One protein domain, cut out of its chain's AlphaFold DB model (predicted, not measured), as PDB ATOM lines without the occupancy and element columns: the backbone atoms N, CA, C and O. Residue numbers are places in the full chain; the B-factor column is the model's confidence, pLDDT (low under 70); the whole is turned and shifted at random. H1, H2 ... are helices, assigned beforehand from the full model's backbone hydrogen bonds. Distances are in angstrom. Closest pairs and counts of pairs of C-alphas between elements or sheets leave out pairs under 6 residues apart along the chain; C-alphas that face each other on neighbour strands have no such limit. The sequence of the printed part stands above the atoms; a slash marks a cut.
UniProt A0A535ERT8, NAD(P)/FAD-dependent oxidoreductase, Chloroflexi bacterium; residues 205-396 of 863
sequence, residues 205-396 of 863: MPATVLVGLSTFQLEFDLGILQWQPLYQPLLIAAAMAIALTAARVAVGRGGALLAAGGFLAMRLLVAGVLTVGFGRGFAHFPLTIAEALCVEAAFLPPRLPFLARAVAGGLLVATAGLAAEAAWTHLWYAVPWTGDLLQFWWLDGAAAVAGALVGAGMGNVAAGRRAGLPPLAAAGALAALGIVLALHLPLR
ATOM      1  N   MET A 205     -37.868  34.793   1.776       91.94
ATOM      2  CA  MET A 205     -36.454  34.830   1.362       91.94
ATOM      3  C   MET A 205     -36.104  35.948   0.367       91.94
ATOM      4  O   MET A 205     -35.060  36.559   0.567       91.94
ATOM      5  N   PRO A 206     -36.912  36.287  -0.659       91.81
ATOM      6  CA  PRO A 206     -36.562  37.377  -1.568       91.81
ATOM      7  C   PRO A 206     -36.499  38.750  -0.882       91.81
ATOM      8  O   PRO A 206     -35.618  39.541  -1.202       91.81
ATOM      9  N   ALA A 207     -37.374  39.009   0.098       94.88
ATOM     10  CA  ALA A 207     -37.299  40.210   0.927       94.88
ATOM     11  C   ALA A 207     -36.061  40.180   1.839       94.88
ATOM     12  O   ALA A 207     -35.369  41.182   1.968       94.88
ATOM     13  N   THR A 208     -35.725  39.022   2.421       94.44
ATOM     14  CA  THR A 208     -34.518  38.864   3.253       94.44
ATOM     15  C   THR A 208     -33.223  39.018   2.444       94.44
ATOM     16  O   THR A 208     -32.269  39.605   2.939       94.44
ATOM     17  N   VAL A 209     -33.185  38.546   1.191       94.31
ATOM     18  CA  VAL A 209     -32.082  38.811   0.249       94.31
ATOM     19  C   VAL A 209     -31.984  40.307  -0.039       94.31
ATOM     20  O   VAL A 209     -30.878  40.831  -0.065       94.31
ATOM     21  N   LEU A 210     -33.113  41.004  -0.212       94.75
ATOM     22  CA  LEU A 210     -33.097  42.440  -0.475       94.75
ATOM     23  C   LEU A 210     -32.599  43.254   0.731       94.75
ATOM     24  O   LEU A 210     -31.731  44.100   0.556       94.75
ATOM     25  N   VAL A 211     -33.063  42.935   1.947       94.19
ATOM     26  CA  VAL A 211     -32.541  43.515   3.203       94.19
ATOM     27  C   VAL A 211     -31.046  43.230   3.368       94.19
ATOM     28  O   VAL A 211     -30.302  44.110   3.780       94.19
ATOM     29  N   GLY A 212     -30.593  42.018   3.026       92.38
ATOM     30  CA  GLY A 212     -29.175  41.664   3.055       92.38
ATOM     31  C   GLY A 212     -28.347  42.506   2.087       92.38
ATOM     32  O   GLY A 212     -27.346  43.083   2.482       92.38
ATOM     33  N   LEU A 213     -28.764  42.631   0.826       91.19
ATOM     34  CA  LEU A 213     -28.019  43.413  -0.167       91.19
ATOM     35  C   LEU A 213     -28.078  44.931   0.084       91.19
ATOM     36  O   LEU A 213     -27.158  45.633  -0.325       91.19
ATOM     37  N   SER A 214     -29.098  45.439   0.782       90.88
ATOM     38  CA  SER A 214     -29.201  46.858   1.149       90.88
ATOM     39  C   SER A 214     -28.384  47.251   2.390       90.88
ATOM     40  O   SER A 214     -28.538  48.369   2.873       90.88
ATOM     41  N   THR A 215     -27.576  46.365   2.979       88.38
ATOM     42  CA  THR A 215     -26.686  46.746   4.095       88.38
ATOM     43  C   THR A 215     -25.490  47.557   3.600       88.38
ATOM     44  O   THR A 215     -25.080  48.499   4.263       88.38
ATOM     45  N   PHE A 216     -24.972  47.249   2.406       85.56
ATOM     46  CA  PHE A 216     -23.782  47.894   1.841       85.56
ATOM     47  C   PHE A 216     -23.960  49.402   1.598       85.56
ATOM     48  O   PHE A 216     -22.995  50.149   1.656       85.56
ATOM     49  N   GLN A 217     -25.186  49.870   1.362       87.00
ATOM     50  CA  GLN A 217     -25.497  51.293   1.159       87.00
ATOM     51  C   GLN A 217     -25.823  52.063   2.459       87.00
ATOM     52  O   GLN A 217     -26.135  53.249   2.395       87.00
ATOM     53  N   LEU A 218     -25.814  51.406   3.625       83.88
ATOM     54  CA  LEU A 218     -26.321  51.978   4.881       83.88
ATOM     55  C   LEU A 218     -25.524  53.204   5.378       83.88
ATOM     56  O   LEU A 218     -26.097  54.051   6.052       83.88
ATOM     57  N   GLU A 219     -24.252  53.347   4.995       82.38
ATOM     58  CA  GLU A 219     -23.445  54.553   5.262       82.38
ATOM     59  C   GLU A 219     -24.135  55.813   4.719       82.38
ATOM     60  O   GLU A 219     -24.293  56.815   5.417       82.38
ATOM     61  N   PHE A 220     -24.630  55.727   3.484       86.81
ATOM     62  CA  PHE A 220     -25.312  56.825   2.814       86.81
ATOM     63  C   PHE A 220     -26.665  57.118   3.475       86.81
ATOM     64  O   PHE A 220     -27.044  58.279   3.601       86.81
ATOM     65  N   ASP A 221     -27.380  56.100   3.968       88.44
ATOM     66  CA  ASP A 221     -28.712  56.257   4.574       88.44
ATOM     67  C   ASP A 221     -28.732  57.197   5.807       88.44
ATOM     68  O   ASP A 221     -29.789  57.740   6.135       88.44
ATOM     69  N   LEU A 222     -27.598  57.427   6.482       84.56
ATOM     70  CA  LEU A 222     -27.484  58.366   7.613       84.56
ATOM     71  C   LEU A 222     -27.178  59.822   7.217       84.56
ATOM     72  O   LEU A 222     -27.248  60.703   8.068       84.56
ATOM     73  N   GLY A 223     -26.794  60.086   5.966       87.12
ATOM     74  CA  GLY A 223     -26.383  61.422   5.506       87.12
ATOM     75  C   GLY A 223     -24.965  61.854   5.919       87.12
ATOM     76  O   GLY A 223     -24.484  62.879   5.435       87.12
ATOM     77  N   ILE A 224     -24.255  61.075   6.743       88.50
ATOM     78  CA  ILE A 224     -22.832  61.290   7.060       88.50
ATOM     79  C   ILE A 224     -21.990  60.660   5.940       88.50
ATOM     80  O   ILE A 224     -21.433  59.576   6.077       88.50
ATOM     81  N   LEU A 225     -21.965  61.326   4.789       86.38
ATOM     82  CA  LEU A 225     -21.301  60.831   3.587       86.38
ATOM     83  C   LEU A 225     -19.782  60.808   3.784       86.38
ATOM     84  O   LEU A 225     -19.180  61.864   3.978       86.38
ATOM     85  N   GLN A 226     -19.164  59.626   3.699       81.38
ATOM     86  CA  GLN A 226     -17.709  59.490   3.746       81.38
ATOM     87  C   GLN A 226     -17.102  59.227   2.366       81.38
ATOM     88  O   GLN A 226     -16.069  59.810   2.026       81.38
ATOM     89  N   TRP A 227     -17.756  58.384   1.563       79.81
ATOM     90  CA  TRP A 227     -17.367  58.089   0.182       79.81
ATOM     91  C   TRP A 227     -18.270  58.779  -0.851       79.81
ATOM     92  O   TRP A 227     -19.279  59.403  -0.528       79.81
ATOM     93  N   GLN A 228     -17.887  58.679  -2.129       80.88
ATOM     94  CA  GLN A 228     -18.563  59.340  -3.252       80.88
ATOM     95  C   GLN A 228     -20.075  59.016  -3.289       80.88
ATOM     96  O   GLN A 228     -20.427  57.836  -3.334       80.88
ATOM     97  N   PRO A 229     -20.983  60.010  -3.375       82.12
ATOM     98  CA  PRO A 229     -22.430  59.754  -3.391       82.12
ATOM     99  C   PRO A 229     -22.923  58.861  -4.540       82.12
ATOM    100  O   PRO A 229     -23.945  58.196  -4.388       82.12
ATOM    101  N   LEU A 230     -22.163  58.762  -5.641       82.75
ATOM    102  CA  LEU A 230     -22.385  57.828  -6.757       82.75
ATOM    103  C   LEU A 230     -22.537  56.358  -6.322       82.75
ATOM    104  O   LEU A 230     -23.202  55.576  -7.000       82.75
ATOM    105  N   TYR A 231     -21.980  55.975  -5.175       82.69
ATOM    106  CA  TYR A 231     -22.164  54.637  -4.621       82.69
ATOM    107  C   TYR A 231     -23.617  54.301  -4.285       82.69
ATOM    108  O   TYR A 231     -24.039  53.165  -4.503       82.69
ATOM    109  N   GLN A 232     -24.397  55.252  -3.768       88.00
ATOM    110  CA  GLN A 232     -25.753  54.976  -3.293       88.00
ATOM    111  C   GLN A 232     -26.705  54.509  -4.417       88.00
ATOM    112  O   GLN A 232     -27.260  53.413  -4.271       88.00
ATOM    113  N   PRO A 233     -26.884  55.234  -5.548       90.19
ATOM    114  CA  PRO A 233     -27.727  54.762  -6.650       90.19
ATOM    115  C   PRO A 233     -27.201  53.458  -7.258       90.19
ATOM    116  O   PRO A 233     -27.995  52.558  -7.529       90.19
ATOM    117  N   LEU A 234     -25.879  53.303  -7.378       87.88
ATOM    118  CA  LEU A 234     -25.237  52.121  -7.956       87.88
ATOM    119  C   LEU A 234     -25.505  50.843  -7.144       87.88
ATOM    120  O   LEU A 234     -25.832  49.788  -7.702       87.88
ATOM    121  N   LEU A 235     -25.397  50.938  -5.815       88.50
ATOM    122  CA  LEU A 235     -25.666  49.839  -4.887       88.50
ATOM    123  C   LEU A 235     -27.159  49.499  -4.838       88.50
ATOM    124  O   LEU A 235     -27.501  48.316  -4.912       88.50
ATOM    125  N   ILE A 236     -28.039  50.508  -4.812       92.50
ATOM    126  CA  ILE A 236     -29.495  50.320  -4.920       92.50
ATOM    127  C   ILE A 236     -29.824  49.598  -6.231       92.50
ATOM    128  O   ILE A 236     -30.440  48.533  -6.212       92.50
ATOM    129  N   ALA A 237     -29.350  50.103  -7.371       92.75
ATOM    130  CA  ALA A 237     -29.611  49.539  -8.693       92.75
ATOM    131  C   ALA A 237     -29.207  48.058  -8.784       92.75
ATOM    132  O   ALA A 237     -29.985  47.224  -9.261       92.75
ATOM    133  N   ALA A 238     -28.022  47.711  -8.275       89.50
ATOM    134  CA  ALA A 238     -27.541  46.335  -8.216       89.50
ATOM    135  C   ALA A 238     -28.391  45.459  -7.275       89.50
ATOM    136  O   ALA A 238     -28.869  44.397  -7.689       89.50
ATOM    137  N   ALA A 239     -28.612  45.894  -6.029       91.56
ATOM    138  CA  ALA A 239     -29.349  45.146  -5.010       91.56
ATOM    139  C   ALA A 239     -30.806  44.883  -5.424       91.56
ATOM    140  O   ALA A 239     -31.262  43.732  -5.407       91.56
ATOM    141  N   MET A 240     -31.507  45.929  -5.873       95.12
ATOM    142  CA  MET A 240     -32.885  45.859  -6.362       95.12
ATOM    143  C   MET A 240     -32.982  44.935  -7.572       95.12
ATOM    144  O   MET A 240     -33.800  44.012  -7.584       95.12
ATOM    145  N   ALA A 241     -32.109  45.096  -8.569       95.38
ATOM    146  CA  ALA A 241     -32.154  44.261  -9.761       95.38
ATOM    147  C   ALA A 241     -31.895  42.773  -9.462       95.38
ATOM    148  O   ALA A 241     -32.596  41.922 -10.020       95.38
ATOM    149  N   ILE A 242     -30.959  42.441  -8.560       92.44
ATOM    150  CA  ILE A 242     -30.722  41.058  -8.108       92.44
ATOM    151  C   ILE A 242     -31.964  40.509  -7.406       92.44
ATOM    152  O   ILE A 242     -32.533  39.503  -7.846       92.44
ATOM    153  N   ALA A 243     -32.392  41.145  -6.314       94.75
ATOM    154  CA  ALA A 243     -33.395  40.571  -5.427       94.75
ATOM    155  C   ALA A 243     -34.789  40.548  -6.065       94.75
ATOM    156  O   ALA A 243     -35.459  39.515  -6.032       94.75
ATOM    157  N   LEU A 244     -35.213  41.638  -6.712       98.06
ATOM    158  CA  LEU A 244     -36.543  41.752  -7.316       98.06
ATOM    159  C   LEU A 244     -36.678  40.853  -8.551       98.06
ATOM    160  O   LEU A 244     -37.703  40.184  -8.711       98.06
ATOM    161  N   THR A 245     -35.638  40.744  -9.388       96.50
ATOM    162  CA  THR A 245     -35.660  39.801 -10.522       96.50
ATOM    163  C   THR A 245     -35.645  38.355 -10.032       96.50
ATOM    164  O   THR A 245     -36.393  37.525 -10.556       96.50
ATOM    165  N   ALA A 246     -34.872  38.039  -8.987       94.25
ATOM    166  CA  ALA A 246     -34.916  36.718  -8.367       94.25
ATOM    167  C   ALA A 246     -36.302  36.409  -7.790       94.25
ATOM    168  O   ALA A 246     -36.825  35.324  -8.037       94.25
ATOM    169  N   ALA A 247     -36.933  37.361  -7.099       96.69
ATOM    170  CA  ALA A 247     -38.286  37.234  -6.569       96.69
ATOM    171  C   ALA A 247     -39.309  36.975  -7.684       96.69
ATOM    172  O   ALA A 247     -40.073  36.008  -7.625       96.69
ATOM    173  N   ARG A 248     -39.275  37.786  -8.750       96.75
ATOM    174  CA  ARG A 248     -40.172  37.677  -9.907       96.75
ATOM    175  C   ARG A 248     -40.060  36.338 -10.620       96.75
ATOM    176  O   ARG A 248     -41.071  35.779 -11.053       96.75
ATOM    177  N   VAL A 249     -38.834  35.848 -10.787       93.75
ATOM    178  CA  VAL A 249     -38.554  34.580 -11.467       93.75
ATOM    179  C   VAL A 249     -38.853  33.389 -10.553       93.75
ATOM    180  O   VAL A 249     -39.352  32.375 -11.047       93.75
ATOM    181  N   ALA A 250     -38.596  33.495  -9.249       92.19
ATOM    182  CA  ALA A 250     -38.849  32.419  -8.299       92.19
ATOM    183  C   ALA A 250     -40.343  32.239  -7.995       92.19
ATOM    184  O   ALA A 250     -40.885  31.145  -8.129       92.19
ATOM    185  N   VAL A 251     -41.002  33.316  -7.564       92.94
ATOM    186  CA  VAL A 251     -42.356  33.289  -6.990       92.94
ATOM    187  C   VAL A 251     -43.440  33.345  -8.068       92.94
ATOM    188  O   VAL A 251     -44.499  32.742  -7.899       92.94
ATOM    189  N   GLY A 252     -43.180  34.033  -9.185       92.75
ATOM    190  CA  GLY A 252     -44.161  34.282 -10.241       92.75
ATOM    191  C   GLY A 252     -44.615  35.743 -10.292       92.75
ATOM    192  O   GLY A 252     -43.861  36.647  -9.936       92.75
ATOM    193  N   ARG A 253     -45.827  35.988 -10.812       95.06
ATOM    194  CA  ARG A 253     -46.403  37.344 -10.931       95.06
ATOM    195  C   ARG A 253     -46.658  37.930  -9.540       95.06
ATOM    196  O   ARG A 253     -47.197  37.232  -8.687       95.06
ATOM    197  N   GLY A 254     -46.289  39.189  -9.334       95.81
ATOM    198  CA  GLY A 254     -46.326  39.852  -8.024       95.81
ATOM    199  C   GLY A 254     -45.181  39.454  -7.083       95.81
ATOM    200  O   GLY A 254     -45.146  39.917  -5.947       95.81
ATOM    201  N   GLY A 255     -44.238  38.617  -7.532       96.50
ATOM    202  CA  GLY A 255     -43.087  38.198  -6.736       96.50
ATOM    203  C   GLY A 255     -42.169  39.357  -6.351       96.50
ATOM    204  O   GLY A 255     -41.711  39.401  -5.212       96.50
ATOM    205  N   ALA A 256     -41.939  40.316  -7.254       98.06
ATOM    206  CA  ALA A 256     -41.118  41.490  -6.945       98.06
ATOM    207  C   ALA A 256     -41.819  42.419  -5.940       98.06
ATOM    208  O   ALA A 256     -41.199  42.877  -4.986       98.06
ATOM    209  N   LEU A 257     -43.133  42.622  -6.094       98.12
ATOM    210  CA  LEU A 257     -43.939  43.431  -5.169       98.12
ATOM    211  C   LEU A 257     -44.000  42.819  -3.762       98.12
ATOM    212  O   LEU A 257     -43.924  43.544  -2.773       98.12
ATOM    213  N   LEU A 258     -44.076  41.487  -3.659       96.56
ATOM    214  CA  LEU A 258     -43.988  40.777  -2.380       96.56
ATOM    215  C   LEU A 258     -42.626  40.997  -1.695       96.56
ATOM    216  O   LEU A 258     -42.576  41.157  -0.476       96.56
ATOM    217  N   ALA A 259     -41.534  41.019  -2.467       97.25
ATOM    218  CA  ALA A 259     -40.192  41.268  -1.947       97.25
ATOM    219  C   ALA A 259     -40.032  42.711  -1.436       97.25
ATOM    220  O   ALA A 259     -39.603  42.892  -0.299       97.25
ATOM    221  N   ALA A 260     -40.450  43.707  -2.226       97.88
ATOM    222  CA  ALA A 260     -40.443  45.121  -1.841       97.88
ATOM    223  C   ALA A 260     -41.306  45.388  -0.593       97.88
ATOM    224  O   ALA A 260     -40.844  45.990   0.372       97.88
ATOM    225  N   GLY A 261     -42.532  44.852  -0.545       97.75
ATOM    226  CA  GLY A 261     -43.403  44.984   0.627       97.75
ATOM    227  C   GLY A 261     -42.816  44.349   1.894       97.75
ATOM    228  O   GLY A 261     -42.908  44.928   2.974       97.75
ATOM    229  N   GLY A 262     -42.166  43.185   1.773       95.69
ATOM    230  CA  GLY A 262     -41.469  42.542   2.893       95.69
ATOM    231  C   GLY A 262     -40.220  43.301   3.355       95.69
ATOM    232  O   GLY A 262     -39.948  43.352   4.553       95.69
ATOM    233  N   PHE A 263     -39.485  43.912   2.422       95.94
ATOM    234  CA  PHE A 263     -38.337  44.774   2.705       95.94
ATOM    235  C   PHE A 263     -38.758  46.029   3.479       95.94
ATOM    236  O   PHE A 263     -38.242  46.273   4.571       95.94
ATOM    237  N   LEU A 264     -39.756  46.762   2.974       95.69
ATOM    238  CA  LEU A 264     -40.288  47.958   3.631       95.69
ATOM    239  C   LEU A 264     -40.844  47.643   5.020       95.69
ATOM    240  O   LEU A 264     -40.545  48.360   5.970       95.69
ATOM    241  N   ALA A 265     -41.594  46.547   5.170       94.81
ATOM    242  CA  ALA A 265     -42.101  46.120   6.473       94.81
ATOM    243  C   ALA A 265     -40.969  45.845   7.481       94.81
ATOM    244  O   ALA A 265     -41.106  46.185   8.654       94.81
ATOM    245  N   MET A 266     -39.841  45.273   7.038       91.38
ATOM    246  CA  MET A 266     -38.670  45.045   7.892       91.38
ATOM    247  C   MET A 266     -37.949  46.353   8.250       91.38
ATOM    248  O   MET A 266     -37.661  46.571   9.428       91.38
ATOM    249  N   ARG A 267     -37.683  47.240   7.275       90.62
ATOM    250  CA  ARG A 267     -37.038  48.544   7.533       90.62
ATOM    251  C   ARG A 267     -37.887  49.408   8.470       90.62
ATOM    252  O   ARG A 267     -37.358  49.904   9.459       90.62
ATOM    253  N   LEU A 268     -39.197  49.509   8.228       90.69
ATOM    254  CA  LEU A 268     -40.135  50.245   9.086       90.69
ATOM    255  C   LEU A 268     -40.227  49.660  10.502       90.69
ATOM    256  O   LEU A 268     -40.288  50.422  11.462       90.69
ATOM    257  N   LEU A 269     -40.212  48.329  10.651       89.31
ATOM    258  CA  LEU A 269     -40.219  47.685  11.966       89.31
ATOM    259  C   LEU A 269     -38.954  48.023  12.763       89.31
ATOM    260  O   LEU A 269     -39.057  48.449  13.911       89.31
ATOM    261  N   VAL A 270     -37.771  47.847  12.168       86.38
ATOM    262  CA  VAL A 270     -36.499  48.112  12.858       86.38
ATOM    263  C   VAL A 270     -36.345  49.599  13.163       86.38
ATOM    264  O   VAL A 270     -36.065  49.945  14.307       86.38
ATOM    265  N   ALA A 271     -36.612  50.482  12.199       83.94
ATOM    266  CA  ALA A 271     -36.528  51.923  12.418       83.94
ATOM    267  C   ALA A 271     -37.557  52.413  13.456       83.94
ATOM    268  O   ALA A 271     -37.221  53.208  14.327       83.94
ATOM    269  N   GLY A 272     -38.781  51.869  13.456       84.88
ATOM    270  CA  GLY A 272     -39.777  52.150  14.493       84.88
ATOM    271  C   GLY A 272     -39.315  51.740  15.896       84.88
ATOM    272  O   GLY A 272     -39.484  52.506  16.843       84.88
ATOM    273  N   VAL A 273     -38.683  50.570  16.039       83.50
ATOM    274  CA  VAL A 273     -38.118  50.113  17.323       83.50
ATOM    275  C   VAL A 273     -36.934  50.982  17.762       83.50
ATOM    276  O   VAL A 273     -36.866  51.341  18.935       83.50
ATOM    277  N   LEU A 274     -36.028  51.359  16.854       83.31
ATOM    278  CA  LEU A 274     -34.865  52.192  17.184       83.31
ATOM    279  C   LEU A 274     -35.263  53.633  17.540       83.31
ATOM    280  O   LEU A 274     -34.892  54.128  18.606       83.31
ATOM    281  N   THR A 275     -36.083  54.281  16.714       79.88
ATOM    282  CA  THR A 275     -36.472  55.683  16.914       79.88
ATOM    283  C   THR A 275     -37.499  55.854  18.035       79.88
ATOM    284  O   THR A 275     -37.289  56.681  18.916       79.88
ATOM    285  N   VAL A 276     -38.582  55.067  18.073       75.88
ATOM    286  CA  VAL A 276     -39.624  55.221  19.115       75.88
ATOM    287  C   VAL A 276     -39.238  54.514  20.417       75.88
ATOM    288  O   VAL A 276     -39.566  55.000  21.496       75.88
ATOM    289  N   GLY A 277     -38.548  53.371  20.340       73.38
ATOM    290  CA  GLY A 277     -38.171  52.579  21.516       73.38
ATOM    291  C   GLY A 277     -36.895  53.050  22.218       73.38
ATOM    292  O   GLY A 277     -36.828  52.977  23.445       73.38
ATOM    293  N   PHE A 278     -35.900  53.543  21.470       73.94
ATOM    294  CA  PHE A 278     -34.590  53.936  22.013       73.94
ATOM    295  C   PHE A 278     -34.190  55.391  21.723       73.94
ATOM    296  O   PHE A 278     -33.097  55.792  22.115       73.94
ATOM    297  N   GLY A 279     -35.047  56.185  21.068       74.88
ATOM    298  CA  GLY A 279     -34.775  57.597  20.768       74.88
ATOM    299  C   GLY A 279     -33.697  57.828  19.703       74.88
ATOM    300  O   GLY A 279     -33.144  58.922  19.643       74.88
ATOM    301  N   ARG A 280     -33.373  56.807  18.898       82.25
ATOM    302  CA  ARG A 280     -32.247  56.822  17.952       82.25
ATOM    303  C   ARG A 280     -32.568  57.476  16.618       82.25
ATOM    304  O   ARG A 280     -33.723  57.470  16.172       82.25
ATOM    305  N   GLY A 281     -31.521  57.985  15.966       72.50
ATOM    306  CA  GLY A 281     -31.596  58.541  14.618       72.50
ATOM    307  C   GLY A 281     -32.292  57.608  13.622       72.50
ATOM    308  O   GLY A 281     -32.091  56.393  13.629       72.50
ATOM    309  N   PHE A 282     -33.140  58.183  12.770       78.25
ATOM    310  CA  PHE A 282     -33.846  57.442  11.728       78.25
ATOM    311  C   PHE A 282     -33.017  57.470  10.437       78.25
ATOM    312  O   PHE A 282     -32.923  58.510   9.790       78.25
ATOM    313  N   ALA A 283     -32.441  56.331  10.046       82.81
ATOM    314  CA  ALA A 283     -31.741  56.201   8.769       82.81
ATOM    315  C   ALA A 283     -32.735  56.103   7.594       82.81
ATOM    316  O   ALA A 283     -33.726  55.369   7.671       82.81
ATOM    317  N   HIS A 284     -32.446  56.798   6.494       89.50
ATOM    318  CA  HIS A 284     -33.183  56.710   5.231       89.50
ATOM    319  C   HIS A 284     -33.239  55.260   4.702       89.50
ATOM    320  O   HIS A 284     -32.533  54.363   5.166       89.50
ATOM    321  N   PHE A 285     -34.111  54.986   3.735       91.31
ATOM    322  CA  PHE A 285     -34.029  53.776   2.917       91.31
ATOM    323  C   PHE A 285     -34.762  53.951   1.592       91.31
ATOM    324  O   PHE A 285     -35.740  54.702   1.546       91.31
ATOM    325  N   PRO A 286     -34.353  53.217   0.541       92.56
ATOM    326  CA  PRO A 286     -35.039  53.237  -0.740       92.56
ATOM    327  C   PRO A 286     -36.480  52.741  -0.609       92.56
ATOM    328  O   PRO A 286     -36.787  51.885   0.229       92.56
ATOM    329  N   LEU A 287     -37.369  53.253  -1.453       92.25
ATOM    330  CA  LEU A 287     -38.777  52.874  -1.461       92.25
ATOM    331  C   LEU A 287     -38.989  51.517  -2.152       92.25
ATOM    332  O   LEU A 287     -39.834  50.735  -1.715       92.25
ATOM    333  N   THR A 288     -38.210  51.174  -3.180       94.25
ATOM    334  CA  THR A 288     -38.148  49.863  -3.877       94.25
ATOM    335  C   THR A 288     -39.401  49.445  -4.668       94.25
ATOM    336  O   THR A 288     -39.392  48.458  -5.415       94.25
ATOM    337  N   ILE A 289     -40.516  50.167  -4.506       96.44
ATOM    338  CA  ILE A 289     -41.811  49.847  -5.127       96.44
ATOM    339  C   ILE A 289     -41.762  50.086  -6.642       96.44
ATOM    340  O   ILE A 289     -42.319  49.291  -7.405       96.44
ATOM    341  N   ALA A 290     -41.102  51.157  -7.090       97.25
ATOM    342  CA  ALA A 290     -41.035  51.517  -8.505       97.25
ATOM    343  C   ALA A 290     -40.203  50.502  -9.299       97.25
ATOM    344  O   ALA A 290     -40.615  50.048 -10.367       97.25
ATOM    345  N   GLU A 291     -39.083  50.061  -8.738       97.75
ATOM    346  CA  GLU A 291     -38.209  49.003  -9.233       97.75
ATOM    347  C   GLU A 291     -38.954  47.669  -9.296       97.75
ATOM    348  O   GLU A 291     -38.860  46.943 -10.289       97.75
ATOM    349  N   ALA A 292     -39.760  47.354  -8.278       98.31
ATOM    350  CA  ALA A 292     -40.573  46.143  -8.267       98.31
ATOM    351  C   ALA A 292     -41.638  46.165  -9.373       98.31
ATOM    352  O   ALA A 292     -41.813  45.164 -10.077       98.31
ATOM    353  N   LEU A 293     -42.301  47.306  -9.590       98.44
ATOM    354  CA  LEU A 293     -43.216  47.513 -10.717       98.44
ATOM    355  C   LEU A 293     -42.490  47.416 -12.066       98.44
ATOM    356  O   LEU A 293     -42.996  46.759 -12.975       98.44
ATOM    357  N   CYS A 294     -41.289  47.988 -12.187       98.25
ATOM    358  CA  CYS A 294     -40.438  47.897 -13.377       98.25
ATOM    359  C   CYS A 294     -40.080  46.444 -13.723       98.25
ATOM    360  O   CYS A 294     -40.209  46.024 -14.877       98.25
ATOM    361  N   VAL A 295     -39.697  45.640 -12.727       98.19
ATOM    362  CA  VAL A 295     -39.407  44.210 -12.904       98.19
ATOM    363  C   VAL A 295     -40.674  43.414 -13.241       98.19
ATOM    364  O   VAL A 295     -40.638  42.577 -14.144       98.19
ATOM    365  N   GLU A 296     -41.818  43.661 -12.593       97.94
ATOM    366  CA  GLU A 296     -43.083  43.018 -12.989       97.94
ATOM    367  C   GLU A 296     -43.450  43.355 -14.445       97.94
ATOM    368  O   GLU A 296     -43.770  42.445 -15.220       97.94
ATOM    369  N   ALA A 297     -43.339  44.633 -14.830       97.19
ATOM    370  CA  ALA A 297     -43.636  45.149 -16.163       97.19
ATOM    371  C   ALA A 297     -42.739  44.526 -17.242       97.19
ATOM    372  O   ALA A 297     -43.251  44.032 -18.249       97.19
ATOM    373  N   ALA A 298     -41.426  44.441 -17.006       97.00
ATOM    374  CA  ALA A 298     -40.471  43.793 -17.911       97.00
ATOM    375  C   ALA A 298     -40.813  42.318 -18.196       97.00
ATOM    376  O   ALA A 298     -40.506  41.787 -19.268       97.00
ATOM    377  N   PHE A 299     -41.484  41.646 -17.255       95.44
ATOM    378  CA  PHE A 299     -41.893  40.252 -17.395       95.44
ATOM    379  C   PHE A 299     -43.299  40.053 -17.991       95.44
ATOM    380  O   PHE A 299     -43.642  38.903 -18.293       95.44
ATOM    381  N   LEU A 300     -44.077  41.122 -18.225       92.62
ATOM    382  CA  LEU A 300     -45.400  41.060 -18.868       92.62
ATOM    383  C   LEU A 300     -45.372  40.559 -20.326       92.62
ATOM    384  O   LEU A 300     -46.217  39.721 -20.639       92.62
ATOM    385  N   PRO A 301     -44.468  41.000 -21.234       89.56
ATOM    386  CA  PRO A 301     -44.560  40.644 -22.651       89.56
ATOM    387  C   PRO A 301     -44.120  39.186 -22.899       89.56
ATOM    388  O   PRO A 301     -42.923  38.893 -22.864       89.56
ATOM    389  N   PRO A 302     -45.025  38.243 -23.235       78.81
ATOM    390  CA  PRO A 302     -44.663  36.826 -23.365       78.81
ATOM    391  C   PRO A 302     -43.836  36.532 -24.627       78.81
ATOM    392  O   PRO A 302     -43.260  35.454 -24.756       78.81
ATOM    393  N   ARG A 303     -43.783  37.485 -25.570       84.00
ATOM    394  CA  ARG A 303     -43.042  37.382 -26.837       84.00
ATOM    395  C   ARG A 303     -41.534  37.607 -26.672       84.00
ATOM    396  O   ARG A 303     -40.771  37.162 -27.527       84.00
ATOM    397  N   LEU A 304     -41.098  38.280 -25.603       83.75
ATOM    398  CA  LEU A 304     -39.681  38.551 -25.360       83.75
ATOM    399  C   LEU A 304     -38.965  37.305 -24.799       83.75
ATOM    400  O   LEU A 304     -39.478  36.661 -23.876       83.75
ATOM    401  N   PRO A 305     -37.757  36.963 -25.295       88.12
ATOM    402  CA  PRO A 305     -36.920  35.929 -24.689       88.12
ATOM    403  C   PRO A 305     -36.699  36.173 -23.191       88.12
ATOM    404  O   PRO A 305     -36.594  37.315 -22.759       88.12
ATOM    405  N   PHE A 306     -36.567  35.107 -22.394       87.44
ATOM    406  CA  PHE A 306     -36.342  35.212 -20.941       87.44
ATOM    407  C   PHE A 306     -35.185  36.159 -20.577       87.44
ATOM    408  O   PHE A 306     -35.363  37.045 -19.751       87.44
ATOM    409  N   LEU A 307     -34.044  36.030 -21.263       87.00
ATOM    410  CA  LEU A 307     -32.879  36.894 -21.050       87.00
ATOM    411  C   LEU A 307     -33.178  38.368 -21.378       87.00
ATOM    412  O   LEU A 307     -32.765  39.249 -20.640       87.00
ATOM    413  N   ALA A 308     -33.944  38.633 -22.441       90.06
ATOM    414  CA  ALA A 308     -34.331  39.991 -22.822       90.06
ATOM    415  C   ALA A 308     -35.282  40.633 -21.798       90.06
ATOM    416  O   ALA A 308     -35.199  41.834 -21.577       90.06
ATOM    417  N   ARG A 309     -36.139  39.841 -21.135       93.88
ATOM    418  CA  ARG A 309     -36.993  40.317 -20.030       93.88
ATOM    419  C   ARG A 309     -36.184  40.646 -18.774       93.88
ATOM    420  O   ARG A 309     -36.457  41.656 -18.143       93.88
ATOM    421  N   ALA A 310     -35.157  39.854 -18.454       92.00
ATOM    422  CA  ALA A 310     -34.231  40.173 -17.365       92.00
ATOM    423  C   ALA A 310     -33.424  41.455 -17.652       92.00
ATOM    424  O   ALA A 310     -33.387  42.346 -16.812       92.00
ATOM    425  N   VAL A 311     -32.857  41.594 -18.859       93.56
ATOM    426  CA  VAL A 311     -32.140  42.816 -19.281       93.56
ATOM    427  C   VAL A 311     -33.064  44.039 -19.267       93.56
ATOM    428  O   VAL A 311     -32.690  45.069 -18.720       93.56
ATOM    429  N   ALA A 312     -34.286  43.928 -19.800       96.25
ATOM    430  CA  ALA A 312     -35.272  45.009 -19.744       96.25
ATOM    431  C   ALA A 312     -35.663  45.372 -18.300       96.25
ATOM    432  O   ALA A 312     -35.846  46.547 -18.006       96.25
ATOM    433  N   GLY A 313     -35.744  44.387 -17.398       96.31
ATOM    434  CA  GLY A 313     -35.954  44.616 -15.967       96.31
ATOM    435  C   GLY A 313     -34.832  45.448 -15.354       96.31
ATOM    436  O   GLY A 313     -35.115  46.482 -14.764       96.31
ATOM    437  N   GLY A 314     -33.570  45.058 -15.567       94.88
ATOM    438  CA  GLY A 314     -32.408  45.821 -15.097       94.88
ATOM    439  C   GLY A 314     -32.363  47.251 -15.651       94.88
ATOM    440  O   GLY A 314     -32.178  48.194 -14.890       94.88
ATOM    441  N   LEU A 315     -32.615  47.434 -16.953       96.44
ATOM    442  CA  LEU A 315     -32.658  48.768 -17.566       96.44
ATOM    443  C   LEU A 315     -33.793  49.644 -17.015       96.44
ATOM    444  O   LEU A 315     -33.586  50.835 -16.811       96.44
ATOM    445  N   LEU A 316     -34.981  49.082 -16.763       97.50
ATOM    446  CA  LEU A 316     -36.093  49.834 -16.170       97.50
ATOM    447  C   LEU A 316     -35.834  50.182 -14.695       97.50
ATOM    448  O   LEU A 316     -36.167  51.288 -14.281       97.50
ATOM    449  N   VAL A 317     -35.192  49.291 -13.929       96.75
ATOM    450  CA  VAL A 317     -34.723  49.577 -12.560       96.75
ATOM    451  C   VAL A 317     -33.757  50.765 -12.561       96.75
ATOM    452  O   VAL A 317     -34.012  51.742 -11.868       96.75
ATOM    453  N   ALA A 318     -32.723  50.741 -13.403       93.81
ATOM    454  CA  ALA A 318     -31.732  51.818 -13.506       93.81
ATOM    455  C   ALA A 318     -32.238  53.125 -14.153       93.81
ATOM    456  O   ALA A 318     -31.483  54.085 -14.244       93.81
ATOM    457  N   THR A 319     -33.484  53.178 -14.637       94.75
ATOM    458  CA  THR A 319     -34.053  54.387 -15.262       94.75
ATOM    459  C   THR A 319     -35.308  54.845 -14.530       94.75
ATOM    460  O   THR A 319     -35.230  55.711 -13.668       94.75
ATOM    461  N   ALA A 320     -36.466  54.254 -14.824       95.56
ATOM    462  CA  ALA A 320     -37.733  54.616 -14.188       95.56
ATOM    463  C   ALA A 320     -37.767  54.289 -12.681       95.56
ATOM    464  O   ALA A 320     -38.421  55.003 -11.925       95.56
ATOM    465  N   GLY A 321     -37.055  53.242 -12.251       95.94
ATOM    466  CA  GLY A 321     -36.863  52.904 -10.841       95.94
ATOM    467  C   GLY A 321     -36.049  53.965 -10.098       95.94
ATOM    468  O   GLY A 321     -36.584  54.649  -9.233       95.94
ATOM    469  N   LEU A 322     -34.789  54.173 -10.492       93.69
ATOM    470  CA  LEU A 322     -33.923  55.184  -9.869       93.69
ATOM    471  C   LEU A 322     -34.454  56.618  -9.992       93.69
ATOM    472  O   LEU A 322     -34.201  57.419  -9.103       93.69
ATOM    473  N   ALA A 323     -35.222  56.960 -11.031       93.94
ATOM    474  CA  ALA A 323     -35.888  58.263 -11.107       93.94
ATOM    475  C   ALA A 323     -36.973  58.438 -10.023       93.94
ATOM    476  O   ALA A 323     -37.179  59.547  -9.530       93.94
ATOM    477  N   ALA A 324     -37.652  57.356  -9.628       94.81
ATOM    478  CA  ALA A 324     -38.586  57.375  -8.507       94.81
ATOM    479  C   ALA A 324     -37.855  57.406  -7.154       94.81
ATOM    480  O   ALA A 324     -38.288  58.132  -6.265       94.81
ATOM    481  N   GLU A 325     -36.727  56.702  -7.017       94.44
ATOM    482  CA  GLU A 325     -35.865  56.805  -5.829       94.44
ATOM    483  C   GLU A 325     -35.241  58.201  -5.692       94.44
ATOM    484  O   GLU A 325     -35.240  58.766  -4.605       94.44
ATOM    485  N   ALA A 326     -34.832  58.843  -6.790       93.50
ATOM    486  CA  ALA A 326     -34.408  60.240  -6.775       93.50
ATOM    487  C   ALA A 326     -35.522  61.141  -6.218       93.50
ATOM    488  O   ALA A 326     -35.296  61.885  -5.265       93.50
ATOM    489  N   ALA A 327     -36.751  61.018  -6.734       94.56
ATOM    490  CA  ALA A 327     -37.902  61.752  -6.204       94.56
ATOM    491  C   ALA A 327     -38.189  61.432  -4.721       94.56
ATOM    492  O   ALA A 327     -38.583  62.323  -3.974       94.56
ATOM    493  N   TRP A 328     -37.956  60.194  -4.278       94.62
ATOM    494  CA  TRP A 328     -38.062  59.790  -2.876       94.62
ATOM    495  C   TRP A 328     -37.008  60.472  -1.991       94.62
ATOM    496  O   TRP A 328     -37.359  61.006  -0.938       94.62
ATOM    497  N   THR A 329     -35.755  60.582  -2.451       93.00
ATOM    498  CA  THR A 329     -34.719  61.326  -1.712       93.00
ATOM    499  C   THR A 329     -35.085  62.804  -1.532       93.00
ATOM    500  O   THR A 329     -34.911  63.329  -0.438       93.00
ATOM    501  N   HIS A 330     -35.700  63.458  -2.526       92.56
ATOM    502  CA  HIS A 330     -36.198  64.844  -2.394       92.56
ATOM    503  C   HIS A 330     -37.343  65.016  -1.386       92.56
ATOM    504  O   HIS A 330     -37.589  66.132  -0.936       92.56
ATOM    505  N   LEU A 331     -38.051  63.942  -1.027       92.44
ATOM    506  CA  LEU A 331     -39.135  63.987  -0.042       92.44
ATOM    507  C   LEU A 331     -38.656  63.747   1.395       92.44
ATOM    508  O   LEU A 331     -39.346  64.161   2.327       92.44
ATOM    509  N   TRP A 332     -37.534  63.043   1.585       86.75
ATOM    510  CA  TRP A 332     -37.206  62.459   2.892       86.75
ATOM    511  C   TRP A 332     -35.717  62.341   3.246       86.75
ATOM    512  O   TRP A 332     -35.390  62.092   4.404       86.75
ATOM    513  N   TYR A 333     -34.804  62.518   2.294       91.00
ATOM    514  CA  TYR A 333     -33.368  62.388   2.533       91.00
ATOM    515  C   TYR A 333     -32.701  63.761   2.674       91.00
ATOM    516  O   TYR A 333     -33.039  64.711   1.973       91.00
ATOM    517  N   ALA A 334     -31.730  63.870   3.582       85.88
ATOM    518  CA  ALA A 334     -31.068  65.141   3.884       85.88
ATOM    519  C   ALA A 334     -30.081  65.613   2.793       85.88
ATOM    520  O   ALA A 334     -29.753  66.802   2.733       85.88
ATOM    521  N   VAL A 335     -29.629  64.700   1.924       88.69
ATOM    522  CA  VAL A 335     -28.708  64.973   0.806       88.69
ATOM    523  C   VAL A 335     -29.326  64.467  -0.514       88.69
ATOM    524  O   VAL A 335     -28.888  63.458  -1.066       88.69
ATOM    525  N   PRO A 336     -30.407  65.097  -1.005       89.94
ATOM    526  CA  PRO A 336     -31.211  64.557  -2.100       89.94
ATOM    527  C   PRO A 336     -30.439  64.446  -3.423       89.94
ATOM    528  O   PRO A 336     -29.557  65.250  -3.721       89.94
ATOM    529  N   TRP A 337     -30.796  63.454  -4.242       89.75
ATOM    530  CA  TRP A 337     -30.110  63.160  -5.501       89.75
ATOM    531  C   TRP A 337     -30.383  64.205  -6.585       89.75
ATOM    532  O   TRP A 337     -31.524  64.585  -6.847       89.75
ATOM    533  N   THR A 338     -29.334  64.625  -7.279       85.25
ATOM    534  CA  THR A 338     -29.369  65.687  -8.291       85.25
ATOM    535  C   THR A 338     -29.259  65.159  -9.721       85.25
ATOM    536  O   THR A 338     -29.024  63.974  -9.964       85.25
ATOM    537  N   GLY A 339     -29.414  66.056 -10.700       81.19
ATOM    538  CA  GLY A 339     -29.222  65.728 -12.114       81.19
ATOM    539  C   GLY A 339     -27.806  65.237 -12.435       81.19
ATOM    540  O   GLY A 339     -27.666  64.276 -13.193       81.19
ATOM    541  N   ASP A 340     -26.775  65.824 -11.820       80.69
ATOM    542  CA  ASP A 340     -25.382  65.462 -12.106       80.69
ATOM    543  C   ASP A 340     -24.968  64.151 -11.416       80.69
ATOM    544  O   ASP A 340     -24.075  63.465 -11.913       80.69
ATOM    545  N   LEU A 341     -25.666  63.717 -10.359       80.62
ATOM    546  CA  LEU A 341     -25.568  62.344  -9.848       80.62
ATOM    547  C   LEU A 341     -26.183  61.338 -10.839       80.62
ATOM    548  O   LEU A 341     -25.599  60.300 -11.143       80.62
ATOM    549  N   LEU A 342     -27.353  61.664 -11.395       82.12
ATOM    550  CA  LEU A 342     -28.099  60.784 -12.303       82.12
ATOM    551  C   LEU A 342     -27.511  60.707 -13.725       82.12
ATOM    552  O   LEU A 342     -27.885  59.819 -14.496       82.12
ATOM    553  N   GLN A 343     -26.560  61.572 -14.094       83.06
ATOM    554  CA  GLN A 343     -25.877  61.485 -15.395       83.06
ATOM    555  C   GLN A 343     -25.109  60.158 -15.572       83.06
ATOM    556  O   GLN A 343     -24.882  59.706 -16.699       83.06
ATOM    557  N   PHE A 344     -24.754  59.502 -14.463       80.88
ATOM    558  CA  PHE A 344     -24.065  58.214 -14.427       80.88
ATOM    559  C   PHE A 344     -24.988  56.996 -14.626       80.88
ATOM    560  O   PHE A 344     -24.509  55.868 -14.533       80.88
ATOM    561  N   TRP A 345     -26.257  57.189 -15.025       84.12
ATOM    562  CA  TRP A 345     -27.252  56.126 -15.276       84.12
ATOM    563  C   TRP A 345     -26.764  54.948 -16.141       84.12
ATOM    564  O   TRP A 345     -27.325  53.854 -16.089       84.12
ATOM    565  N   TRP A 346     -25.745  55.144 -16.983       84.38
ATOM    566  CA  TRP A 346     -25.146  54.086 -17.802       84.38
ATOM    567  C   TRP A 346     -24.366  53.063 -16.958       84.38
ATOM    568  O   TRP A 346     -24.346  51.876 -17.296       84.38
ATOM    569  N   LEU A 347     -23.754  53.509 -15.858       84.50
ATOM    570  CA  LEU A 347     -23.051  52.685 -14.877       84.50
ATOM    571  C   LEU A 347     -24.068  51.918 -14.024       84.50
ATOM    572  O   LEU A 347     -23.981  50.692 -13.924       84.50
ATOM    573  N   ASP A 348     -25.095  52.616 -13.532       86.62
ATOM    574  CA  ASP A 348     -26.237  52.013 -12.836       86.62
ATOM    575  C   ASP A 348     -26.954  50.995 -13.726       86.62
ATOM    576  O   ASP A 348     -27.294  49.897 -13.293       86.62
ATOM    577  N   GLY A 349     -27.122  51.311 -15.012       90.06
ATOM    578  CA  GLY A 349     -27.690  50.433 -16.028       90.06
ATOM    579  C   GLY A 349     -26.857  49.178 -16.255       90.06
ATOM    580  O   GLY A 349     -27.415  48.082 -16.353       90.06
ATOM    581  N   ALA A 350     -25.527  49.292 -16.284       86.44
ATOM    582  CA  ALA A 350     -24.639  48.137 -16.365       86.44
ATOM    583  C   ALA A 350     -24.745  47.252 -15.108       86.44
ATOM    584  O   ALA A 350     -24.896  46.032 -15.229       86.44
ATOM    585  N   ALA A 351     -24.737  47.858 -13.916       84.56
ATOM    586  CA  ALA A 351     -24.858  47.160 -12.639       84.56
ATOM    587  C   ALA A 351     -26.235  46.498 -12.456       84.56
ATOM    588  O   ALA A 351     -26.307  45.323 -12.097       84.56
ATOM    589  N   ALA A 352     -27.326  47.186 -12.790       92.25
ATOM    590  CA  ALA A 352     -28.683  46.656 -12.728       92.25
ATOM    591  C   ALA A 352     -28.932  45.568 -13.779       92.25
ATOM    592  O   ALA A 352     -29.603  44.579 -13.492       92.25
ATOM    593  N   VAL A 353     -28.377  45.671 -14.991       91.75
ATOM    594  CA  VAL A 353     -28.465  44.581 -15.979       91.75
ATOM    595  C   VAL A 353     -27.680  43.357 -15.509       91.75
ATOM    596  O   VAL A 353     -28.215  42.247 -15.548       91.75
ATOM    597  N   ALA A 354     -26.453  43.530 -15.011       85.81
ATOM    598  CA  ALA A 354     -25.684  42.447 -14.399       85.81
ATOM    599  C   ALA A 354     -26.440  41.808 -13.220       85.81
ATOM    600  O   ALA A 354     -26.589  40.583 -13.161       85.81
ATOM    601  N   GLY A 355     -26.991  42.638 -12.335       88.56
ATOM    602  CA  GLY A 355     -27.782  42.232 -11.183       88.56
ATOM    603  C   GLY A 355     -29.042  41.464 -11.569       88.56
ATOM    604  O   GLY A 355     -29.263  40.358 -11.079       88.56
ATOM    605  N   ALA A 356     -29.828  41.967 -12.522       93.12
ATOM    606  CA  ALA A 356     -31.021  41.291 -13.029       93.12
ATOM    607  C   ALA A 356     -30.694  39.949 -13.697       93.12
ATOM    608  O   ALA A 356     -31.474  39.001 -13.588       93.12
ATOM    609  N   LEU A 357     -29.537  39.818 -14.353       89.88
ATOM    610  CA  LEU A 357     -29.074  38.538 -14.894       89.88
ATOM    611  C   LEU A 357     -28.727  37.543 -13.777       89.88
ATOM    612  O   LEU A 357     -29.201  36.407 -13.822       89.88
ATOM    613  N   VAL A 358     -27.977  37.959 -12.752       86.75
ATOM    614  CA  VAL A 358     -27.695  37.132 -11.562       86.75
ATOM    615  C   VAL A 358     -28.997  36.721 -10.868       86.75
ATOM    616  O   VAL A 358     -29.234  35.528 -10.654       86.75
ATOM    617  N   GLY A 359     -29.889  37.681 -10.619       90.94
ATOM    618  CA  GLY A 359     -31.202  37.476 -10.016       90.94
ATOM    619  C   GLY A 359     -32.081  36.510 -10.813       90.94
ATOM    620  O   GLY A 359     -32.642  35.568 -10.255       90.94
ATOM    621  N   ALA A 360     -32.140  36.655 -12.138       90.88
ATOM    622  CA  ALA A 360     -32.871  35.741 -13.017       90.88
ATOM    623  C   ALA A 360     -32.347  34.295 -12.948       90.88
ATOM    624  O   ALA A 360     -33.126  33.344 -13.066       90.88
ATOM    625  N   GLY A 361     -31.044  34.112 -12.725       87.31
ATOM    626  CA  GLY A 361     -30.462  32.809 -12.424       87.31
ATOM    627  C   GLY A 361     -30.869  32.288 -11.045       87.31
ATOM    628  O   GLY A 361     -31.439  31.197 -10.941       87.31
ATOM    629  N   MET A 362     -30.622  33.081  -9.996       89.31
ATOM    630  CA  MET A 362     -30.983  32.771  -8.605       89.31
ATOM    631  C   MET A 362     -32.444  32.327  -8.492       89.31
ATOM    632  O   MET A 362     -32.722  31.245  -7.972       89.31
ATOM    633  N   GLY A 363     -33.363  33.095  -9.080       90.94
ATOM    634  CA  GLY A 363     -34.787  32.785  -9.084       90.94
ATOM    635  C   GLY A 363     -35.146  31.503  -9.843       90.94
ATOM    636  O   GLY A 363     -36.072  30.797  -9.448       90.94
ATOM    637  N   ASN A 364     -34.409  31.143 -10.903       88.75
ATOM    638  CA  ASN A 364     -34.614  29.867 -11.596       88.75
ATOM    639  C   ASN A 364     -34.241  28.677 -10.709       88.75
ATOM    640  O   ASN A 364     -35.046  27.752 -10.593       88.75
ATOM    641  N   VAL A 365     -33.069  28.706 -10.065       87.56
ATOM    642  CA  VAL A 365     -32.649  27.617  -9.163       87.56
ATOM    643  C   VAL A 365     -33.574  27.529  -7.955       87.56
ATOM    644  O   VAL A 365     -34.020  26.427  -7.634       87.56
ATOM    645  N   ALA A 366     -33.943  28.662  -7.348       88.69
ATOM    646  CA  ALA A 366     -34.898  28.717  -6.243       88.69
ATOM    647  C   ALA A 366     -36.254  28.069  -6.587       88.69
ATOM    648  O   ALA A 366     -36.796  27.327  -5.769       88.69
ATOM    649  N   ALA A 367     -36.767  28.282  -7.805       87.00
ATOM    650  CA  ALA A 367     -38.018  27.701  -8.304       87.00
ATOM    651  C   ALA A 367     -37.871  26.330  -8.986       87.00
ATOM    652  O   ALA A 367     -38.634  25.997  -9.892       87.00
ATOM    653  N   GLY A 368     -36.875  25.528  -8.605       81.00
ATOM    654  CA  GLY A 368     -36.761  24.150  -9.093       81.00
ATOM    655  C   GLY A 368     -35.948  23.975 -10.382       81.00
ATOM    656  O   GLY A 368     -35.439  22.877 -10.623       81.00
ATOM    657  N   ARG A 369     -35.784  25.028 -11.188       82.62
ATOM    658  CA  ARG A 369     -35.305  24.988 -12.583       82.62
ATOM    659  C   ARG A 369     -33.777  25.079 -12.691       82.62
ATOM    660  O   ARG A 369     -33.079  25.442 -11.749       82.62
ATOM    661  N   ARG A 370     -33.230  24.763 -13.869       78.06
ATOM    662  CA  ARG A 370     -31.803  24.990 -14.166       78.06
ATOM    663  C   ARG A 370     -31.485  26.482 -14.203       78.06
ATOM    664  O   ARG A 370     -32.216  27.242 -14.833       78.06
ATOM    665  N   ALA A 371     -30.331  26.843 -13.641       67.31
ATOM    666  CA  ALA A 371     -29.743  28.186 -13.632       67.31
ATOM    667  C   ALA A 371     -29.916  28.966 -14.949       67.31
ATOM    668  O   ALA A 371     -30.356  30.113 -14.948       67.31
ATOM    669  N   GLY A 372     -29.583  28.339 -16.082       62.62
ATOM    670  CA  GLY A 372     -29.850  28.876 -17.422       62.62
ATOM    671  C   GLY A 372     -29.016  30.093 -17.845       62.62
ATOM    672  O   GLY A 372     -29.177  30.548 -18.976       62.62
ATOM    673  N   LEU A 373     -28.126  30.606 -16.988       61.84
ATOM    674  CA  LEU A 373     -27.249  31.732 -17.316       61.84
ATOM    675  C   LEU A 373     -26.081  31.288 -18.216       61.84
ATOM    676  O   LEU A 373     -25.426  30.289 -17.906       61.84
ATOM    677  N   PRO A 374     -25.786  32.006 -19.316       53.38
ATOM    678  CA  PRO A 374     -24.589  31.754 -20.110       53.38
ATOM    679  C   PRO A 374     -23.328  32.181 -19.329       53.38
ATOM    680  O   PRO A 374     -23.388  33.178 -18.607       53.38
ATOM    681  N   PRO A 375     -22.168  31.516 -19.504       47.81
ATOM    682  CA  PRO A 375     -20.932  31.849 -18.777       47.81
ATOM    683  C   PRO A 375     -20.506  33.323 -18.889       47.81
ATOM    684  O   PRO A 375     -20.025  33.903 -17.922       47.81
ATOM    685  N   LEU A 376     -20.766  33.949 -20.042       46.59
ATOM    686  CA  LEU A 376     -20.514  35.372 -20.290       46.59
ATOM    687  C   LEU A 376     -21.319  36.309 -19.371       46.59
ATOM    688  O   LEU A 376     -20.821  37.370 -19.016       46.59
ATOM    689  N   ALA A 377     -22.531  35.927 -18.948       47.06
ATOM    690  CA  ALA A 377     -23.328  36.730 -18.018       47.06
ATOM    691  C   ALA A 377     -22.785  36.655 -16.582       47.06
ATOM    692  O   ALA A 377     -22.799  37.654 -15.871       47.06
ATOM    693  N   ALA A 378     -22.257  35.495 -16.171       50.34
ATOM    694  CA  ALA A 378     -21.593  35.350 -14.877       50.34
ATOM    695  C   ALA A 378     -20.259  36.118 -14.839       50.34
ATOM    696  O   ALA A 378     -19.986  36.826 -13.875       50.34
ATOM    697  N   ALA A 379     -19.469  36.049 -15.917       46.25
ATOM    698  CA  ALA A 379     -18.247  36.839 -16.061       46.25
ATOM    699  C   ALA A 379     -18.533  38.352 -16.093       46.25
ATOM    700  O   ALA A 379     -17.846  39.111 -15.418       46.25
ATOM    701  N   GLY A 380     -19.577  38.787 -16.810       49.84
ATOM    702  CA  GLY A 380     -20.007  40.189 -16.834       49.84
ATOM    703  C   GLY A 380     -20.480  40.704 -15.471       49.84
ATOM    704  O   GLY A 380     -20.170  41.832 -15.114       49.84
ATOM    705  N   ALA A 381     -21.158  39.871 -14.675       51.09
ATOM    706  CA  ALA A 381     -21.562  40.240 -13.319       51.09
ATOM    707  C   ALA A 381     -20.379  40.342 -12.344       51.09
ATOM    708  O   ALA A 381     -20.332  41.270 -11.541       51.09
ATOM    709  N   LEU A 382     -19.396  39.443 -12.450       50.62
ATOM    710  CA  LEU A 382     -18.147  39.538 -11.686       50.62
ATOM    711  C   LEU A 382     -17.310  40.756 -12.107       50.62
ATOM    712  O   LEU A 382     -16.713  41.402 -11.254       50.62
ATOM    713  N   ALA A 383     -17.307  41.111 -13.396       47.62
ATOM    714  CA  ALA A 383     -16.659  42.325 -13.887       47.62
ATOM    715  C   ALA A 383     -17.366  43.601 -13.395       47.62
ATOM    716  O   ALA A 383     -16.692  44.524 -12.957       47.62
ATOM    717  N   ALA A 384     -18.704  43.640 -13.400       49.78
ATOM    718  CA  ALA A 384     -19.472  44.759 -12.852       49.78
ATOM    719  C   ALA A 384     -19.221  44.940 -11.345       49.78
ATOM    720  O   ALA A 384     -18.930  46.047 -10.908       49.78
ATOM    721  N   LEU A 385     -19.230  43.850 -10.566       52.88
ATOM    722  CA  LEU A 385     -18.853  43.876  -9.147       52.88
ATOM    723  C   LEU A 385     -17.402  44.355  -8.955       52.88
ATOM    724  O   LEU A 385     -17.134  45.165  -8.075       52.88
ATOM    725  N   GLY A 386     -16.479  43.907  -9.809       53.19
ATOM    726  CA  GLY A 386     -15.094  44.379  -9.824       53.19
ATOM    727  C   GLY A 386     -14.959  45.874 -10.131       53.19
ATOM    728  O   GLY A 386     -14.097  46.521  -9.552       53.19
ATOM    729  N   ILE A 387     -15.823  46.442 -10.980       52.47
ATOM    730  CA  ILE A 387     -15.869  47.888 -11.260       52.47
ATOM    731  C   ILE A 387     -16.410  48.659 -10.047       52.47
ATOM    732  O   ILE A 387     -15.796  49.645  -9.656       52.47
ATOM    733  N   VAL A 388     -17.487  48.189  -9.404       53.94
ATOM    734  CA  VAL A 388     -18.027  48.792  -8.162       53.94
ATOM    735  C   VAL A 388     -16.964  48.831  -7.054       53.94
ATOM    736  O   VAL A 388     -16.820  49.837  -6.362       53.94
ATOM    737  N   LEU A 389     -16.176  47.759  -6.921       52.75
ATOM    738  CA  LEU A 389     -15.053  47.680  -5.980       52.75
ATOM    739  C   LEU A 389     -13.852  48.546  -6.411       52.75
ATOM    740  O   LEU A 389     -13.181  49.118  -5.561       52.75
ATOM    741  N   ALA A 390     -13.576  48.676  -7.713       49.28
ATOM    742  CA  ALA A 390     -12.467  49.484  -8.232       49.28
ATOM    743  C   ALA A 390     -12.733  51.000  -8.203       49.28
ATOM    744  O   ALA A 390     -11.785  51.781  -8.204       49.28
ATOM    745  N   LEU A 391     -13.998  51.425  -8.143       52.31
ATOM    746  CA  LEU A 391     -14.377  52.825  -7.917       52.31
ATOM    747  C   LEU A 391     -14.016  53.318  -6.501       52.31
ATOM    748  O   LEU A 391     -14.037  54.518  -6.258       52.31
ATOM    749  N   HIS A 392     -13.604  52.422  -5.593       48.88
ATOM    750  CA  HIS A 392     -13.264  52.752  -4.202       48.88
ATOM    751  C   HIS A 392     -11.881  53.418  -4.083       48.88
ATOM    752  O   HIS A 392     -11.350  53.613  -2.994       48.88
ATOM    753  N   LEU A 393     -11.264  53.743  -5.222       51.75
ATOM    754  CA  LEU A 393     -10.016  54.481  -5.320       51.75
ATOM    755  C   LEU A 393     -10.313  55.991  -5.221       51.75
ATOM    756  O   LEU A 393     -10.874  56.551  -6.169       51.75
ATOM    757  N   PRO A 394      -9.914  56.680  -4.133       48.91
ATOM    758  CA  PRO A 394     -10.120  58.119  -3.976       48.91
ATOM    759  C   PRO A 394      -9.172  58.887  -4.910       48.91
ATOM    760  O   PRO A 394      -8.063  59.264  -4.539       48.91
ATOM    761  N   LEU A 395      -9.594  59.072  -6.163       49.34
ATOM    762  CA  LEU A 395      -8.764  59.623  -7.245       49.34
ATOM    763  C   LEU A 395      -9.197  61.013  -7.726       49.34
ATOM    764  O   LEU A 395      -8.599  61.536  -8.665       49.34
ATOM    765  N   ARG A 396     -10.242  61.606  -7.136       61.47
ATOM    766  CA  ARG A 396     -10.811  62.882  -7.593       61.47
ATOM    767  C   ARG A 396     -10.998  63.858  -6.437       61.47
ATOM    768  O   ARG A 396     -11.885  63.699  -5.607       61.47
TER     769      ARG A 396
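AT A GLANCE: This is residues 205 to 396 of the 863 residues of the protein "NAD(P)/FAD-dependent oxidoreductase" of Chloroflexi bacterium (UniProt A0A535ERT8). H3 runs through the middle with H8 side by side with it; the paired helices H5 and H6 cross H3 steeply on one side, and H9 packs on H8. H1 packs on H3 and the first part of H4, whose later residues run on away from this core. The printed part has 192 residues, with nine named helices, H1 to H9 in order along the chain, which hold 137 of them, and no named strand; the class is all helix, and the whole is compact, with a radius of gyration of the C-alphas of 16.2 A and spans of 49 by 40 by 23 A.

IN THESE COORDINATES: H1, residues 205 to 213, begins at C-alpha 205 (-36.454, 34.830, 1.362). H2 is 218 to 221, H3 231 to 251, 29.5 A long, and H4 255 to 278, 33.9 A. H5 is 289 to 298; H6, 306 to 332, is 36.2 A long with a kink of 30 degrees near residue 323. H7 is 339 to 342, H8 345 to 366, 29.9 A, and H9 375 to 390, 22.2 A, ending at C-alpha 390 (-12.467, 49.484, -8.232).

HOW THE PARTS SIT: H3 is the hub, touching five helices. With H1 it runs opposite ways at a shallow tilt of 12 degrees, C-alphas of Pro 206 and Ala 247 closest at 5.3 A. H2 is close to H3 but not clearly touching, C-alphas of Phe 220 and Gln 232 closest at 6.4 A. H4 touches H3 with residues 255 to 260 alone, C-alphas of Arg 248 and Gly 255 closest at 4.3 A. H5 and H6 form a helical hairpin, C-alphas of Glu 291 and Gly 321 closest at 4.4 A. H6 touches H3 at a steep tilt of 50 degrees, C-alphas of Ala 241 and Gly 314 closest at 5.6 A. H7 is near H6. H8 runs the same way as H3 at a shallow tilt of 28 degrees, C-alphas of Ala 246 and Gly 363 closest at 4.0 A. H9 touches H8, C-alphas of Ala 354 and Ala 381 closest at 4.8 A. Every O i to N i+4 pair is within hydrogen-bond range in H1, H3, H4, H5, H8 and H9, and 22 of 23 in H6; H2 and H7 are too short for such a pair.

THE WHOLE: The C-alphas farthest apart, of Gly 279 and Arg 303, are 52.4 A apart. The printed part has no cut and no long link. Residues 371 to 396 have pLDDT under 70.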